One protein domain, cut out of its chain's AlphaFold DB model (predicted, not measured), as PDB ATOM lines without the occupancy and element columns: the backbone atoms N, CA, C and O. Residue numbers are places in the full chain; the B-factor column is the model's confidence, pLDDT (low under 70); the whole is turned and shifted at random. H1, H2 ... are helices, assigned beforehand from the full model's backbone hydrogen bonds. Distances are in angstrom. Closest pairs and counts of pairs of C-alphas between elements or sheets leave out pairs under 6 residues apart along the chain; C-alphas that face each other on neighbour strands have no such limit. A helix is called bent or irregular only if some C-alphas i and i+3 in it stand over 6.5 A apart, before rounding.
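This is residues 6 to 109 of the 275 residues of an uncharacterized protein of Caldicellulosiruptor owensensis (UniProt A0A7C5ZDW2). This is a long, thin rod: H1, H2 and H3 make an up-and-down bundle toward one end, long H3 runs on beyond H1 and H2, and the small helical hairpin of H4 and H5 makes the other end. H4 follows past the end of H3, and H5 folds back beside the last part of H3 without clearly touching it. The printed part has 104 residues with five named helices, in the order H1, H2, H3, H4, H5 along the chain, and no named strand; the class is all helix. The whole is extended, with a radius of gyration of the C-alphas of 19.9 A, and the C-alphas span 70 by 19 by 15 A along their three main axes.

Begin at the first printed residue with H1, residues 6 to 31, and go on to H2, residues 33 to 48, which runs opposite ways to it at a shallow tilt of 10 degrees. The two touch and form a helical hairpin; look at the C-alphas of Lys 29 and Ala 36, their closest, 4.9 A apart. H1 touches H2 with residues 18 to 29 alone. H2 is irregular, with C-alphas 38 and 41 at 7.3 A, and it has a kink of 38 degrees near residue 40. Next comes H3, residues 52 to 84, which forms a second helical hairpin with H2: they touch and run opposite ways at a shallow tilt of 16 degrees. Their closest C-alphas are those of Ala 46 and Ile 55, 5.2 A apart; H2 touches H3 with residues 39 to 46 alone, and H3 touches H2 with residues 54 to 62 alone. H3 also touches H1, with 24 pairs of C-alphas within 8 A, the closest being those of Leu 28 and Tyr 66 at 5.3 A; these two run the same way at a shallow tilt of 21 degrees. H1, H2 and H3 are a bundle, up and down, each helix running against the one before it. Then find H4, residues 87 to 92, which meets H3 only through their link. H5, residues 96 to 104, touches H4 and forms a helical hairpin with it, opposite ways at a shallow tilt of 15 degrees; their closest C-alphas, those of Ala 90 and Gln 96, are 5.1 A apart. H5 and H3 are close but not clearly touching, with the C-alphas of Lys 80 and Lys 103, their closest, 6.0 A apart. Both H4 and H5 are apart from H1 and H2. In H3, H4 and H5 every O i to N i+4 pair is within hydrogen-bond range; in H1 it is 21 of 22 and in H2 9 of 12.

Find C-alpha 6 at (35.634, 115.956, 64.455); from there H1 runs 38.3 A to C-alpha 31. H2 goes from Pro 33 to Glu 48, 23.0 A. H3, the longest helix with 33 residues, starts at C-alpha 52, at (47.844, 112.712, 60.594), and runs 47.4 A to C-alpha 84, at (75.045, 74.205, 64.999). H4 goes from Glu 87 to Glu 92, and H5 from Gln 96 to Asn 104, where C-alpha 104 stands at (78.807, 85.492, 65.451).

The two C-alphas farthest apart are those of Lys 6 and Glu 92, at 70.8 A, while those of the first and last printed residues, Lys 6 and Asn 109, are 50.3 A apart. The printed part has no cut, and the four links between the helices are tight. The mean pLDDT of the printed part is 92.9, and no printed residue of this model is under 70.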
ATOM      1  N   LYS A   6      34.575 116.285  65.411       74.00
ATOM      2  CA  LYS A   6      35.634 115.956  64.455       74.00
ATOM      3  C   LYS A   6      37.053 116.095  65.033       74.00
ATOM      4  O   LYS A   6      37.873 115.211  64.815       74.00
ATOM      5  N   GLU A   7      37.327 117.145  65.805       73.00
ATOM      6  CA  GLU A   7      38.630 117.357  66.461       73.00
ATOM      7  C   GLU A   7      38.889 116.299  67.543       73.00
ATOM      8  O   GLU A   7      40.007 115.809  67.680       73.00
ATOM      9  N   ILE A   8      37.849 115.869  68.268       77.94
ATOM     10  CA  ILE A   8      37.960 114.778  69.253       77.94
ATOM     11  C   ILE A   8      38.342 113.461  68.561       77.94
ATOM     12  O   ILE A   8      39.202 112.726  69.048       77.94
ATOM     13  N   VAL A   9      37.725 113.165  67.413       81.06
ATOM     14  CA  VAL A   9      38.016 111.956  66.628       81.06
ATOM     15  C   VAL A   9      39.451 111.970  66.088       81.06
ATOM     16  O   VAL A   9      40.135 110.951  66.184       81.06
ATOM     17  N   GLU A  10      39.928 113.109  65.582       81.19
ATOM     18  CA  GLU A  10      41.297 113.263  65.068       81.19
ATOM     19  C   GLU A  10      42.359 113.107  66.171       81.19
ATOM     20  O   GLU A  10      43.367 112.429  65.963       81.19
ATOM     21  N   VAL A  11      42.106 113.629  67.378       84.44
ATOM     22  CA  VAL A  11      42.995 113.455  68.543       84.44
ATOM     23  C   VAL A  11      43.074 111.988  68.977       84.44
ATOM     24  O   VAL A  11      44.170 111.462  69.183       84.44
ATOM     25  N   ILE A  12      41.932 111.298  69.077       87.56
ATOM     26  CA  ILE A  12      41.891 109.865  69.423       87.56
ATOM     27  C   ILE A  12      42.616 109.034  68.357       87.56
ATOM     28  O   ILE A  12      43.352 108.095  68.677       87.56
ATOM     29  N   GLU A  13      42.423 109.369  67.081       88.44
ATOM     30  CA  GLU A  13      43.090 108.684  65.982       88.44
ATOM     31  C   GLU A  13      44.611 108.883  66.019       88.44
ATOM     32  O   GLU A  13      45.347 107.894  65.922       88.44
ATOM     33  N   LYS A  14      45.087 110.118  66.215       90.56
ATOM     34  CA  LYS A  14      46.514 110.429  66.363       90.56
ATOM     35  C   LYS A  14      47.137 109.614  67.496       90.56
ATOM     36  O   LYS A  14      48.115 108.906  67.255       90.56
ATOM     37  N   GLN A  15      46.527 109.625  68.683       90.56
ATOM     38  CA  GLN A  15      47.005 108.866  69.846       90.56
ATOM     39  C   GLN A  15      47.175 107.375  69.514       90.56
ATOM     40  O   GLN A  15      48.217 106.773  69.771       90.56
ATOM     41  N   ARG A  16      46.179 106.789  68.841       93.62
ATOM     42  CA  ARG A  16      46.191 105.374  68.450       93.62
ATOM     43  C   ARG A  16      47.270 105.042  67.415       93.62
ATOM     44  O   ARG A  16      47.731 103.900  67.347       93.62
ATOM     45  N   ILE A  17      47.635 105.986  66.547       93.81
ATOM     46  CA  ILE A  17      48.724 105.797  65.581       93.81
ATOM     47  C   ILE A  17      50.078 105.892  66.295       93.81
ATOM     48  O   ILE A  17      50.943 105.061  66.019       93.81
ATOM     49  N   LEU A  18      50.237 106.817  67.244       93.69
ATOM     50  CA  LEU A  18      51.456 106.958  68.049       93.69
ATOM     51  C   LEU A  18      51.764 105.697  68.864       93.69
ATOM     52  O   LEU A  18      52.873 105.178  68.779       93.69
ATOM     53  N   GLU A  19      50.764 105.115  69.528       95.00
ATOM     54  CA  GLU A  19      50.921 103.832  70.236       95.00
ATOM     55  C   GLU A  19      51.412 102.708  69.303       95.00
ATOM     56  O   GLU A  19      52.227 101.863  69.675       95.00
ATOM     57  N   LYS A  20      50.936 102.687  68.049       96.12
ATOM     58  CA  LYS A  20      51.401 101.713  67.048       96.12
ATOM     59  C   LYS A  20      52.830 101.992  66.598       96.12
ATOM     60  O   LYS A  20      53.554 101.032  66.335       96.12
ATOM     61  N   ILE A  21      53.214 103.261  66.472       96.25
ATOM     62  CA  ILE A  21      54.579 103.675  66.133       96.25
ATOM     63  C   ILE A  21      55.541 103.182  67.213       96.25
ATOM     64  O   ILE A  21      56.485 102.464  66.882       96.25
ATOM     65  N   GLU A  22      55.255 103.464  68.486       95.38
ATOM     66  CA  GLU A  22      56.063 102.997  69.620       95.38
ATOM     67  C   GLU A  22      56.163 101.468  69.644       95.38
ATOM     68  O   GLU A  22      57.259 100.908  69.665       95.38
ATOM     69  N   ALA A  23      55.034 100.766  69.503       96.50
ATOM     70  CA  ALA A  23      55.022  99.306  69.513       96.50
ATOM     71  C   ALA A  23      55.820  98.670  68.358       96.50
ATOM     72  O   ALA A  23      56.370  97.575  68.512       96.50
ATOM     73  N   VAL A  24      55.855  99.291  67.173       96.06
ATOM     74  CA  VAL A  24      56.681  98.819  66.045       96.06
ATOM     75  C   VAL A  24      58.150  99.156  66.281       96.06
ATOM     76  O   VAL A  24      59.010  98.311  66.021       96.06
ATOM     77  N   PHE A  25      58.438 100.346  66.804       96.44
ATOM     78  CA  PHE A  25      59.789 100.784  67.130       96.44
ATOM     79  C   PHE A  25      60.451  99.874  68.169       96.44
ATOM     80  O   PHE A  25      61.565  99.403  67.949       96.44
ATOM     81  N   ASP A  26      59.742  99.527  69.244       96.44
ATOM     82  CA  ASP A  26      60.247  98.617  70.276       96.44
ATOM     83  C   ASP A  26      60.551  97.224  69.715       96.44
ATOM     84  O   ASP A  26      61.587  96.624  70.020       96.44
ATOM     85  N   LYS A  27      59.685  96.717  68.829       96.25
ATOM     86  CA  LYS A  27      59.923  95.444  68.133       96.25
ATOM     87  C   LYS A  27      61.137  95.510  67.213       96.25
ATOM     88  O   LYS A  27      61.880  94.533  67.147       96.25
ATOM     89  N   LEU A  28      61.341  96.624  66.508       94.88
ATOM     90  CA  LEU A  28      62.521  96.843  65.668       94.88
ATOM     91  C   LEU A  28      63.791  96.894  66.522       94.88
ATOM     92  O   LEU A  28      64.752  96.189  66.224       94.88
ATOM     93  N   LYS A  29      63.763  97.638  67.628       95.25
ATOM     94  CA  LYS A  29      64.877  97.768  68.572       95.25
ATOM     95  C   LYS A  29      65.302  96.433  69.171       95.25
ATOM     96  O   LYS A  29      66.494  96.190  69.325       95.25
ATOM     97  N   ALA A  30      64.351  95.548  69.466       93.88
ATOM     98  CA  ALA A  30      64.644  94.221  70.003       93.88
ATOM     99  C   ALA A  30      65.432  93.320  69.029       93.88
ATOM    100  O   ALA A  30      66.187  92.459  69.476       93.88
ATOM    101  N   ILE A  31      65.258  93.497  67.712       93.00
ATOM    102  CA  ILE A  31      65.903  92.651  66.688       93.00
ATOM    103  C   ILE A  31      67.094  93.323  65.998       93.00
ATOM    104  O   ILE A  31      67.991  92.625  65.528       93.00
ATOM    105  N   ASN A  32      67.100  94.653  65.915       92.44
ATOM    106  CA  ASN A  32      68.168  95.453  65.329       92.44
ATOM    107  C   ASN A  32      68.235  96.827  66.029       92.44
ATOM    108  O   ASN A  32      67.580  97.780  65.593       92.44
ATOM    109  N   PRO A  33      69.008  96.928  67.127       92.62
ATOM    110  CA  PRO A  33      69.147  98.166  67.886       92.62
ATOM    111  C   PRO A  33      69.731  99.328  67.075       92.62
ATOM    112  O   PRO A  33      69.311 100.461  67.278       92.62
ATOM    113  N   GLU A  34      70.665  99.057  66.157       91.94
ATOM    114  CA  GLU A  34      71.328 100.091  65.348       91.94
ATOM    115  C   GLU A  34      70.336 100.768  64.399       91.94
ATOM    116  O   GLU A  34      70.172 101.985  64.443       91.94
ATOM    117  N   LEU A  35      69.586  99.982  63.616       91.38
ATOM    118  CA  LEU A  35      68.575 100.531  62.706       91.38
ATOM    119  C   LEU A  35      67.432 101.222  63.462       91.38
ATOM    120  O   LEU A  35      66.868 102.206  62.983       91.38
ATOM    121  N   ALA A  36      67.066 100.718  64.644       92.94
ATOM    122  CA  ALA A  36      66.102 101.411  65.490       92.94
ATOM    123  C   ALA A  36      66.629 102.787  65.913       92.94
ATOM    124  O   ALA A  36      65.892 103.766  65.851       92.94
ATOM    125  N   GLU A  37      67.903 102.894  66.288       94.44
ATOM    126  CA  GLU A  37      68.492 104.175  66.671       94.44
ATOM    127  C   GLU A  37      68.527 105.168  65.498       94.44
ATOM    128  O   GLU A  37      68.121 106.317  65.668       94.44
ATOM    129  N   GLU A  38      68.875 104.715  64.288       94.31
ATOM    130  CA  GLU A  38      68.801 105.531  63.062       94.31
ATOM    131  C   GLU A  38      67.388 106.081  62.803       94.31
ATOM    132  O   GLU A  38      67.215 107.199  62.315       94.31
ATOM    133  N   LYS A  39      66.357 105.302  63.143       93.56
ATOM    134  CA  LYS A  39      64.948 105.642  62.907       93.56
ATOM    135  C   LYS A  39      64.289 106.389  64.066       93.56
ATOM    136  O   LYS A  39      63.137 106.804  63.935       93.56
ATOM    137  N   ARG A  40      64.995 106.612  65.179       95.00
ATOM    138  CA  ARG A  40      64.453 107.270  66.380       95.00
ATOM    139  C   ARG A  40      63.877 108.656  66.089       95.00
ATOM    140  O   ARG A  40      62.840 109.007  66.645       95.00
ATOM    141  N   GLN A  41      64.509 109.418  65.196       94.88
ATOM    142  CA  GLN A  41      64.048 110.762  64.833       94.88
ATOM    143  C   GLN A  41      62.632 110.764  64.243       94.88
ATOM    144  O   GLN A  41      61.879 111.693  64.505       94.88
ATOM    145  N   LEU A  42      62.228 109.705  63.532       93.94
ATOM    146  CA  LEU A  42      60.872 109.596  62.986       93.94
ATOM    147  C   LEU A  42      59.817 109.411  64.084       93.94
ATOM    148  O   LEU A  42      58.697 109.891  63.952       93.94
ATOM    149  N   VAL A  43      60.167 108.727  65.178       94.50
ATOM    150  CA  VAL A  43      59.267 108.565  66.333       94.50
ATOM    151  C   VAL A  43      59.059 109.902  67.038       94.50
ATOM    152  O   VAL A  43      57.930 110.238  67.384       94.50
ATOM    153  N   VAL A  44      60.136 110.679  67.203       95.31
ATOM    154  CA  VAL A  44      60.068 112.035  67.769       95.31
ATOM    155  C   VAL A  44      59.239 112.949  66.866       95.31
ATOM    156  O   VAL A  44      58.310 113.589  67.347       95.31
ATOM    157  N   GLU A  45      59.497 112.933  65.553       94.00
ATOM    158  CA  GLU A  45      58.732 113.705  64.566       94.00
ATOM    159  C   GLU A  45      57.230 113.403  64.663       94.00
ATOM    160  O   GLU A  45      56.418 114.321  64.735       94.00
ATOM    161  N   ALA A  46      56.852 112.123  64.723       93.31
ATOM    162  CA  ALA A  46      55.452 111.720  64.819       93.31
ATOM    163  C   ALA A  46      54.744 112.289  66.061       93.31
ATOM    164  O   ALA A  46      53.564 112.629  65.975       93.31
ATOM    165  N   ALA A  47      55.445 112.397  67.194       92.38
ATOM    166  CA  ALA A  47      54.888 112.922  68.439       92.38
ATOM    167  C   ALA A  47      54.645 114.443  68.393       92.38
ATOM    168  O   ALA A  47      53.705 114.930  69.024       92.38
ATOM    169  N   GLU A  48      55.466 115.183  67.642       93.56
ATOM    170  CA  GLU A  48      55.457 116.651  67.610       93.56
ATOM    171  C   GLU A  48      54.530 117.246  66.537       93.56
ATOM    172  O   GLU A  48      54.043 118.364  66.703       93.56
ATOM    173  N   ILE A  49      54.253 116.525  65.447       92.38
ATOM    174  CA  ILE A  49      53.429 117.030  64.333       92.38
ATOM    175  C   ILE A  49      51.935 116.730  64.514       92.38
ATOM    176  O   ILE A  49      51.560 115.700  65.068       92.38
ATOM    177  N   ASP A  50      51.060 117.579  63.973       88.38
ATOM    178  CA  ASP A  50      49.601 117.350  63.949       88.38
ATOM    179  C   ASP A  50      49.080 116.793  62.611       88.38
ATOM    180  O   ASP A  50      47.929 116.371  62.515       88.38
ATOM    181  N   ASP A  51      49.926 116.722  61.576       91.75
ATOM    182  CA  ASP A  51      49.559 116.142  60.279       91.75
ATOM    183  C   ASP A  51      49.426 114.611  60.365       91.75
ATOM    184  O   ASP A  51      50.396 113.858  60.237       91.75
ATOM    185  N   ILE A  52      48.187 114.139  60.519       90.19
ATOM    186  CA  ILE A  52      47.844 112.712  60.594       90.19
ATOM    187  C   ILE A  52      48.351 111.924  59.376       90.19
ATOM    188  O   ILE A  52      48.753 110.767  59.529       90.19
ATOM    189  N   GLN A  53      48.357 112.501  58.169       92.31
ATOM    190  CA  GLN A  53      48.841 111.786  56.982       92.31
ATOM    191  C   GLN A  53      50.343 111.541  57.081       92.31
ATOM    192  O   GLN A  53      50.804 110.427  56.819       92.31
ATOM    193  N   ARG A  54      51.107 112.538  57.533       94.50
ATOM    194  CA  ARG A  54      52.543 112.381  57.776       94.50
ATOM    195  C   ARG A  54      52.827 111.351  58.873       94.50
ATOM    196  O   ARG A  54      53.674 110.483  58.662       94.50
ATOM    197  N   ILE A  55      52.076 111.365  59.976       94.12
ATOM    198  CA  ILE A  55      52.201 110.356  61.046       94.12
ATOM    199  C   ILE A  55      51.921 108.943  60.497       94.12
ATOM    200  O   ILE A  55      52.652 107.995  60.792       94.12
ATOM    201  N   ARG A  56      50.900 108.780  59.643       93.75
ATOM    202  CA  ARG A  56      50.610 107.492  58.984       93.75
ATOM    203  C   ARG A  56      51.754 107.035  58.079       93.75
ATOM    204  O   ARG A  56      52.092 105.854  58.101       93.75
ATOM    205  N   LEU A  57      52.367 107.942  57.318       96.50
ATOM    206  CA  LEU A  57      53.527 107.620  56.480       96.50
ATOM    207  C   LEU A  57      54.728 107.164  57.318       96.50
ATOM    208  O   LEU A  57      55.386 106.193  56.950       96.50
ATOM    209  N   ILE A  58      54.975 107.809  58.463       96.50
ATOM    210  CA  ILE A  58      56.013 107.387  59.414       96.50
ATOM    211  C   ILE A  58      55.737 105.969  59.927       96.50
ATOM    212  O   ILE A  58      56.636 105.125  59.935       96.50
ATOM    213  N   LEU A  59      54.490 105.677  60.317       96.19
ATOM    214  CA  LEU A  59      54.102 104.336  60.755       96.19
ATOM    215  C   LEU A  59      54.369 103.283  59.668       96.19
ATOM    216  O   LEU A  59      54.882 102.207  59.976       96.19
ATOM    217  N   GLU A  60      54.017 103.565  58.413       97.00
ATOM    218  CA  GLU A  60      54.256 102.631  57.308       97.00
ATOM    219  C   GLU A  60      55.755 102.447  57.011       97.00
ATOM    220  O   GLU A  60      56.187 101.306  56.832       97.00
ATOM    221  N   ASP A  61      56.579 103.502  57.063       95.94
ATOM    222  CA  ASP A  61      58.042 103.366  56.925       95.94
ATOM    223  C   ASP A  61      58.624 102.463  58.023       95.94
ATOM    224  O   ASP A  61      59.351 101.505  57.737       95.94
ATOM    225  N   LEU A  62      58.257 102.698  59.287       95.88
ATOM    226  CA  LEU A  62      58.724 101.880  60.410       95.88
ATOM    227  C   LEU A  62      58.274 100.419  60.281       95.88
ATOM    228  O   LEU A  62      59.073  99.506  60.511       95.88
ATOM    229  N   LYS A  63      57.026 100.171  59.862       97.00
ATOM    230  CA  LYS A  63      56.529  98.812  59.600       97.00
ATOM    231  C   LYS A  63      57.326  98.119  58.505       97.00
ATOM    232  O   LYS A  63      57.694  96.959  58.684       97.00
ATOM    233  N   MET A  64      57.601  98.801  57.395       96.19
ATOM    234  CA  MET A  64      58.353  98.222  56.280       96.19
ATOM    235  C   MET A  64      59.783  97.867  56.692       96.19
ATOM    236  O   MET A  64      60.240  96.748  56.436       96.19
ATOM    237  N   ASN A  65      60.463  98.768  57.405       95.12
ATOM    238  CA  ASN A  65      61.796  98.506  57.949       95.12
ATOM    239  C   ASN A  65      61.782  97.334  58.942       95.12
ATOM    240  O   ASN A  65      62.627  96.438  58.852       95.12
ATOM    241  N   TYR A  66      60.787  97.273  59.831       95.62
ATOM    242  CA  TYR A  66      60.606  96.151  60.749       95.62
ATOM    243  C   TYR A  66      60.369  94.824  60.024       95.62
ATOM    244  O   TYR A  66      61.031  93.839  60.341       95.62
ATOM    245  N   ILE A  67      59.469  94.770  59.037       95.94
ATOM    246  CA  ILE A  67      59.163  93.541  58.287       95.94
ATOM    247  C   ILE A  67      60.414  93.017  57.574       95.94
ATOM    248  O   ILE A  67      60.741  91.832  57.693       95.94
ATOM    249  N   ASN A  68      61.140  93.897  56.882       94.38
ATOM    250  CA  ASN A  68      62.359  93.533  56.161       94.38
ATOM    251  C   ASN A  68      63.449  93.029  57.115       94.38
ATOM    252  O   ASN A  68      64.032  91.965  56.891       94.38
ATOM    253  N   THR A  69      63.666  93.743  58.219       94.00
ATOM    254  CA  THR A  69      64.659  93.380  59.238       94.00
ATOM    255  C   THR A  69      64.288  92.079  59.938       94.00
ATOM    256  O   THR A  69      65.132  91.203  60.109       94.00
ATOM    257  N   ARG A  70      63.011  91.886  60.278       94.44
ATOM    258  CA  ARG A  70      62.511  90.652  60.890       94.44
ATOM    259  C   ARG A  70      62.716  89.454  59.975       94.44
ATOM    260  O   ARG A  70      63.095  88.392  60.460       94.44
ATOM    261  N   ARG A  71      62.494  89.608  58.667       93.75
ATOM    262  CA  ARG A  71      62.749  88.541  57.689       93.75
ATOM    263  C   ARG A  71      64.219  88.118  57.712       93.75
ATOM    264  O   ARG A  71      64.495  86.926  57.827       93.75
ATOM    265  N   LEU A  72      65.139  89.083  57.661       92.88
ATOM    266  CA  LEU A  72      66.584  88.827  57.721       92.88
ATOM    267  C   LEU A  72      67.007  88.213  59.060       92.88
ATOM    268  O   LEU A  72      67.798  87.270  59.085       92.88
ATOM    269  N   TYR A  73      66.443  88.698  60.165       93.69
ATOM    270  CA  TYR A  73      66.687  88.158  61.497       93.69
ATOM    271  C   TYR A  73      66.250  86.693  61.592       93.69
ATOM    272  O   TYR A  73      67.049  85.844  61.978       93.69
ATOM    273  N   ILE A  74      65.016  86.370  61.187       93.38
ATOM    274  CA  ILE A  74      64.500  84.992  61.202       93.38
ATOM    275  C   ILE A  74      65.375  84.092  60.331       93.38
ATOM    276  O   ILE A  74      65.799  83.034  60.792       93.38
ATOM    277  N   GLN A  75      65.690  84.520  59.106       93.88
ATOM    278  CA  GLN A  75      66.575  83.772  58.214       93.88
ATOM    279  C   GLN A  75      67.937  83.516  58.866       93.88
ATOM    280  O   GLN A  75      68.430  82.392  58.842       93.88
ATOM    281  N   THR A  76      68.514  84.530  59.507       94.19
ATOM    282  CA  THR A  76      69.788  84.405  60.218       94.19
ATOM    283  C   THR A  76      69.691  83.404  61.366       94.19
ATOM    284  O   THR A  76      70.568  82.558  61.503       94.19
ATOM    285  N   GLN A  77      68.628  83.444  62.174       93.50
ATOM    286  CA  GLN A  77      68.445  82.491  63.274       93.50
ATOM    287  C   GLN A  77      68.283  81.051  62.776       93.50
ATOM    288  O   GLN A  77      68.860  80.136  63.366       93.50
ATOM    289  N   VAL A  78      67.548  80.847  61.678       94.25
ATOM    290  CA  VAL A  78      67.425  79.532  61.029       94.25
ATOM    291  C   VAL A  78      68.800  79.035  60.588       94.25
ATOM    292  O   VAL A  78      69.219  77.964  61.015       94.25
ATOM    293  N   LEU A  79      69.558  79.853  59.852       95.81
ATOM    294  CA  LEU A  79      70.900  79.490  59.389       95.81
ATOM    295  C   LEU A  79      71.876  79.213  60.543       95.81
ATOM    296  O   LEU A  79      72.681  78.290  60.459       95.81
ATOM    297  N   LYS A  80      71.800  79.966  61.649       94.75
ATOM    298  CA  LYS A  80      72.603  79.686  62.852       94.75
ATOM    299  C   LYS A  80      72.245  78.344  63.479       94.75
ATOM    300  O   LYS A  80      73.136  77.656  63.970       94.75
ATOM    301  N   ASN A  81      70.966  77.980  63.495       93.06
ATOM    302  CA  ASN A  81      70.538  76.681  64.002       93.06
ATOM    303  C   ASN A  81      70.990  75.540  63.085       93.06
ATOM    304  O   ASN A  81      71.501  74.549  63.601       93.06
ATOM    305  N   ASP A  82      70.904  75.712  61.767       91.38
ATOM    306  CA  ASP A  82      71.416  74.737  60.798       91.38
ATOM    307  C   ASP A  82      72.935  74.552  60.954       91.38
ATOM    308  O   ASP A  82      73.433  73.426  61.005       91.38
ATOM    309  N   LEU A  83      73.678  75.653  61.133       94.19
ATOM    310  CA  LEU A  83      75.121  75.624  61.381       94.19
ATOM    311  C   LEU A  83      75.491  74.830  62.640       94.19
ATOM    312  O   LEU A  83      76.487  74.112  62.609       94.19
ATOM    313  N   LYS A  84      74.716  74.902  63.734       93.19
ATOM    314  CA  LYS A  84      75.045  74.205  64.999       93.19
ATOM    315  C   LYS A  84      75.278  72.706  64.816       93.19
ATOM    316  O   LYS A  84      76.131  72.145  65.495       93.19
ATOM    317  N   VAL A  85      74.573  72.063  63.885       94.62
ATOM    318  CA  VAL A  85      74.727  70.624  63.608       94.62
ATOM    319  C   VAL A  85      76.144  70.286  63.115       94.62
ATOM    320  O   VAL A  85      76.627  69.174  63.316       94.62
ATOM    321  N   PHE A  86      76.845  71.257  62.528       95.12
ATOM    322  CA  PHE A  86      78.195  71.104  61.988       95.12
ATOM    323  C   PHE A  86      79.310  71.539  62.947       95.12
ATOM    324  O   PHE A  86      80.473  71.462  62.565       95.12
ATOM    325  N   GLU A  87      79.003  71.960  64.181       94.62
ATOM    326  CA  GLU A  87      80.003  72.465  65.139       94.62
ATOM    327  C   GLU A  87      81.107  71.436  65.415       94.62
ATOM    328  O   GLU A  87      82.286  71.718  65.223       94.62
ATOM    329  N   LYS A  88      80.721  70.199  65.749       95.06
ATOM    330  CA  LYS A  88      81.680  69.109  65.970       95.06
ATOM    331  C   LYS A  88      82.511  68.810  64.719       95.06
ATOM    332  O   LYS A  88      83.706  68.553  64.797       95.06
ATOM    333  N   LEU A  89      81.884  68.854  63.544       94.25
ATOM    334  CA  LEU A  89      82.580  68.577  62.292       94.25
ATOM    335  C   LEU A  89      83.561  69.705  61.923       94.25
ATOM    336  O   LEU A  89      84.608  69.434  61.338       94.25
ATOM    337  N   ALA A  90      83.266  70.954  62.291       95.56
ATOM    338  CA  ALA A  90      84.185  72.079  62.133       95.56
ATOM    339  C   ALA A  90      85.434  71.910  63.007       95.56
ATOM    340  O   ALA A  90      86.543  72.169  62.540       95.56
ATOM    341  N   GLU A  91      85.268  71.409  64.231       94.25
ATOM    342  CA  GLU A  91      86.378  71.074  65.122       94.25
ATOM    343  C   GLU A  91      87.250  69.958  64.527       94.25
ATOM    344  O   GLU A  91      88.448  70.155  64.319       94.25
ATOM    345  N   GLU A  92      86.642  68.828  64.146       91.69
ATOM    346  CA  GLU A  92      87.343  67.676  63.552       91.69
ATOM    347  C   GLU A  92      88.104  68.022  62.262       91.69
ATOM    348  O   GLU A  92      89.104  67.387  61.931       91.69
ATOM    349  N   THR A  93      87.627  69.013  61.506       93.00
ATOM    350  CA  THR A  93      88.238  69.439  60.236       93.00
ATOM    351  C   THR A  93      89.198  70.623  60.380       93.00
ATOM    352  O   THR A  93      89.827  71.016  59.392       93.00
ATOM    353  N   GLY A  94      89.341  71.184  61.587       93.00
ATOM    354  CA  GLY A  94      90.189  72.346  61.869       93.00
ATOM    355  C   GLY A  94      89.631  73.688  61.373       93.00
ATOM    356  O   GLY A  94      90.379  74.657  61.295       93.00
ATOM    357  N   MET A  95      88.335  73.762  61.051       95.50
ATOM    358  CA  MET A  95      87.645  74.948  60.508       95.50
ATOM    359  C   MET A  95      86.853  75.734  61.573       95.50
ATOM    360  O   MET A  95      85.904  76.463  61.271       95.50
ATOM    361  N   GLN A  96      87.220  75.585  62.850       94.75
ATOM    362  CA  GLN A  96      86.494  76.185  63.976       94.75
ATOM    363  C   GLN A  96      86.493  77.723  63.946       94.75
ATOM    364  O   GLN A  96      85.544  78.362  64.405       94.75
ATOM    365  N   LYS A  97      87.549  78.346  63.409       95.06
ATOM    366  CA  LYS A  97      87.647  79.811  63.326       95.06
ATOM    367  C   LYS A  97      86.609  80.374  62.357       95.06
ATOM    368  O   LYS A  97      85.897  81.318  62.698       95.06
ATOM    369  N   GLU A  98      86.498  79.774  61.180       94.31
ATOM    370  CA  GLU A  98      85.523  80.117  60.148       94.31
ATOM    371  C   GLU A  98      84.096  79.858  60.635       94.31
ATOM    372  O   GLU A  98      83.224  80.713  60.470       94.31
ATOM    373  N   PHE A  99      83.881  78.730  61.321       96.44
ATOM    374  CA  PHE A  99      82.609  78.417  61.970       96.44
ATOM    375  C   PHE A  99      82.185  79.510  62.960       96.44
ATOM    376  O   PHE A  99      81.084  80.057  62.867       96.44
ATOM    377  N   ASN A 100      83.080  79.879  63.882       95.00
ATOM    378  CA  ASN A 100      82.814  80.902  64.891       95.00
ATOM    379  C   ASN A 100      82.566  82.280  64.261       95.00
ATOM    380  O   ASN A 100      81.719  83.030  64.748       95.00
ATOM    381  N   LYS A 101      83.257  82.604  63.160       94.81
ATOM    382  CA  LYS A 101      83.024  83.840  62.404       94.81
ATOM    383  C   LYS A 101      81.578  83.912  61.907       94.81
ATOM    384  O   LYS A 101      80.913  84.908  62.172       94.81
ATOM    385  N   LEU A 102      81.078  82.858  61.257       94.50
ATOM    386  CA  LEU A 102      79.691  82.805  60.774       94.50
ATOM    387  C   LEU A 102      78.682  82.813  61.933       94.50
ATOM    388  O   LEU A 102      77.719  83.577  61.923       94.50
ATOM    389  N   LYS A 103      78.925  82.024  62.986       93.25
ATOM    390  CA  LYS A 103      78.045  81.946  64.169       93.25
ATOM    391  C   LYS A 103      77.818  83.316  64.825       93.25
ATOM    392  O   LYS A 103      76.713  83.599  65.300       93.25
ATOM    393  N   ASN A 104      78.833  84.179  64.807       92.06
ATOM    394  CA  ASN A 104      78.807  85.492  65.451       92.06
ATOM    395  C   ASN A 104      78.330  86.638  64.545       92.06
ATOM    396  O   ASN A 104      78.117  87.739  65.046       92.06
ATOM    397  N   MET A 105      78.105  86.409  63.248       90.31
ATOM    398  CA  MET A 105      77.574  87.446  62.356       90.31
ATOM    399  C   MET A 105      76.149  87.859  62.746       90.31
ATOM    400  O   MET A 105      75.328  87.028  63.147       90.31
ATOM    401  N   SER A 106      75.853  89.156  62.640       86.81
ATOM    402  CA  SER A 106      74.526  89.726  62.912       86.81
ATOM    403  C   SER A 106      73.504  89.343  61.840       86.81
ATOM    404  O   SER A 106      72.346  89.085  62.166       86.81
ATOM    405  N   ILE A 107      73.948  89.249  60.585       88.94
ATOM    406  CA  ILE A 107      73.168  88.801  59.431       88.94
ATOM    407  C   ILE A 107      73.969  87.718  58.714       88.94
ATOM    408  O   ILE A 107      75.158  87.896  58.463       88.94
ATOM    409  N   LEU A 108      73.313  86.607  58.382       91.94
ATOM    410  CA  LEU A 108      73.909  85.530  57.596       91.94
ATOM    411  C   LEU A 108      73.288  85.449  56.210       91.94
ATOM    412  O   LEU A 108      72.063  85.459  56.058       91.94
ATOM    413  N   ASN A 109      74.144  85.279  55.208       89.69
ATOM    414  CA  ASN A 109      73.728  84.895  53.873       89.69
ATOM    415  C   ASN A 109      73.692  83.361  53.759       89.69
ATOM    416  O   ASN A 109      74.618  82.669  54.180       89.69
TER     417      ASN A 109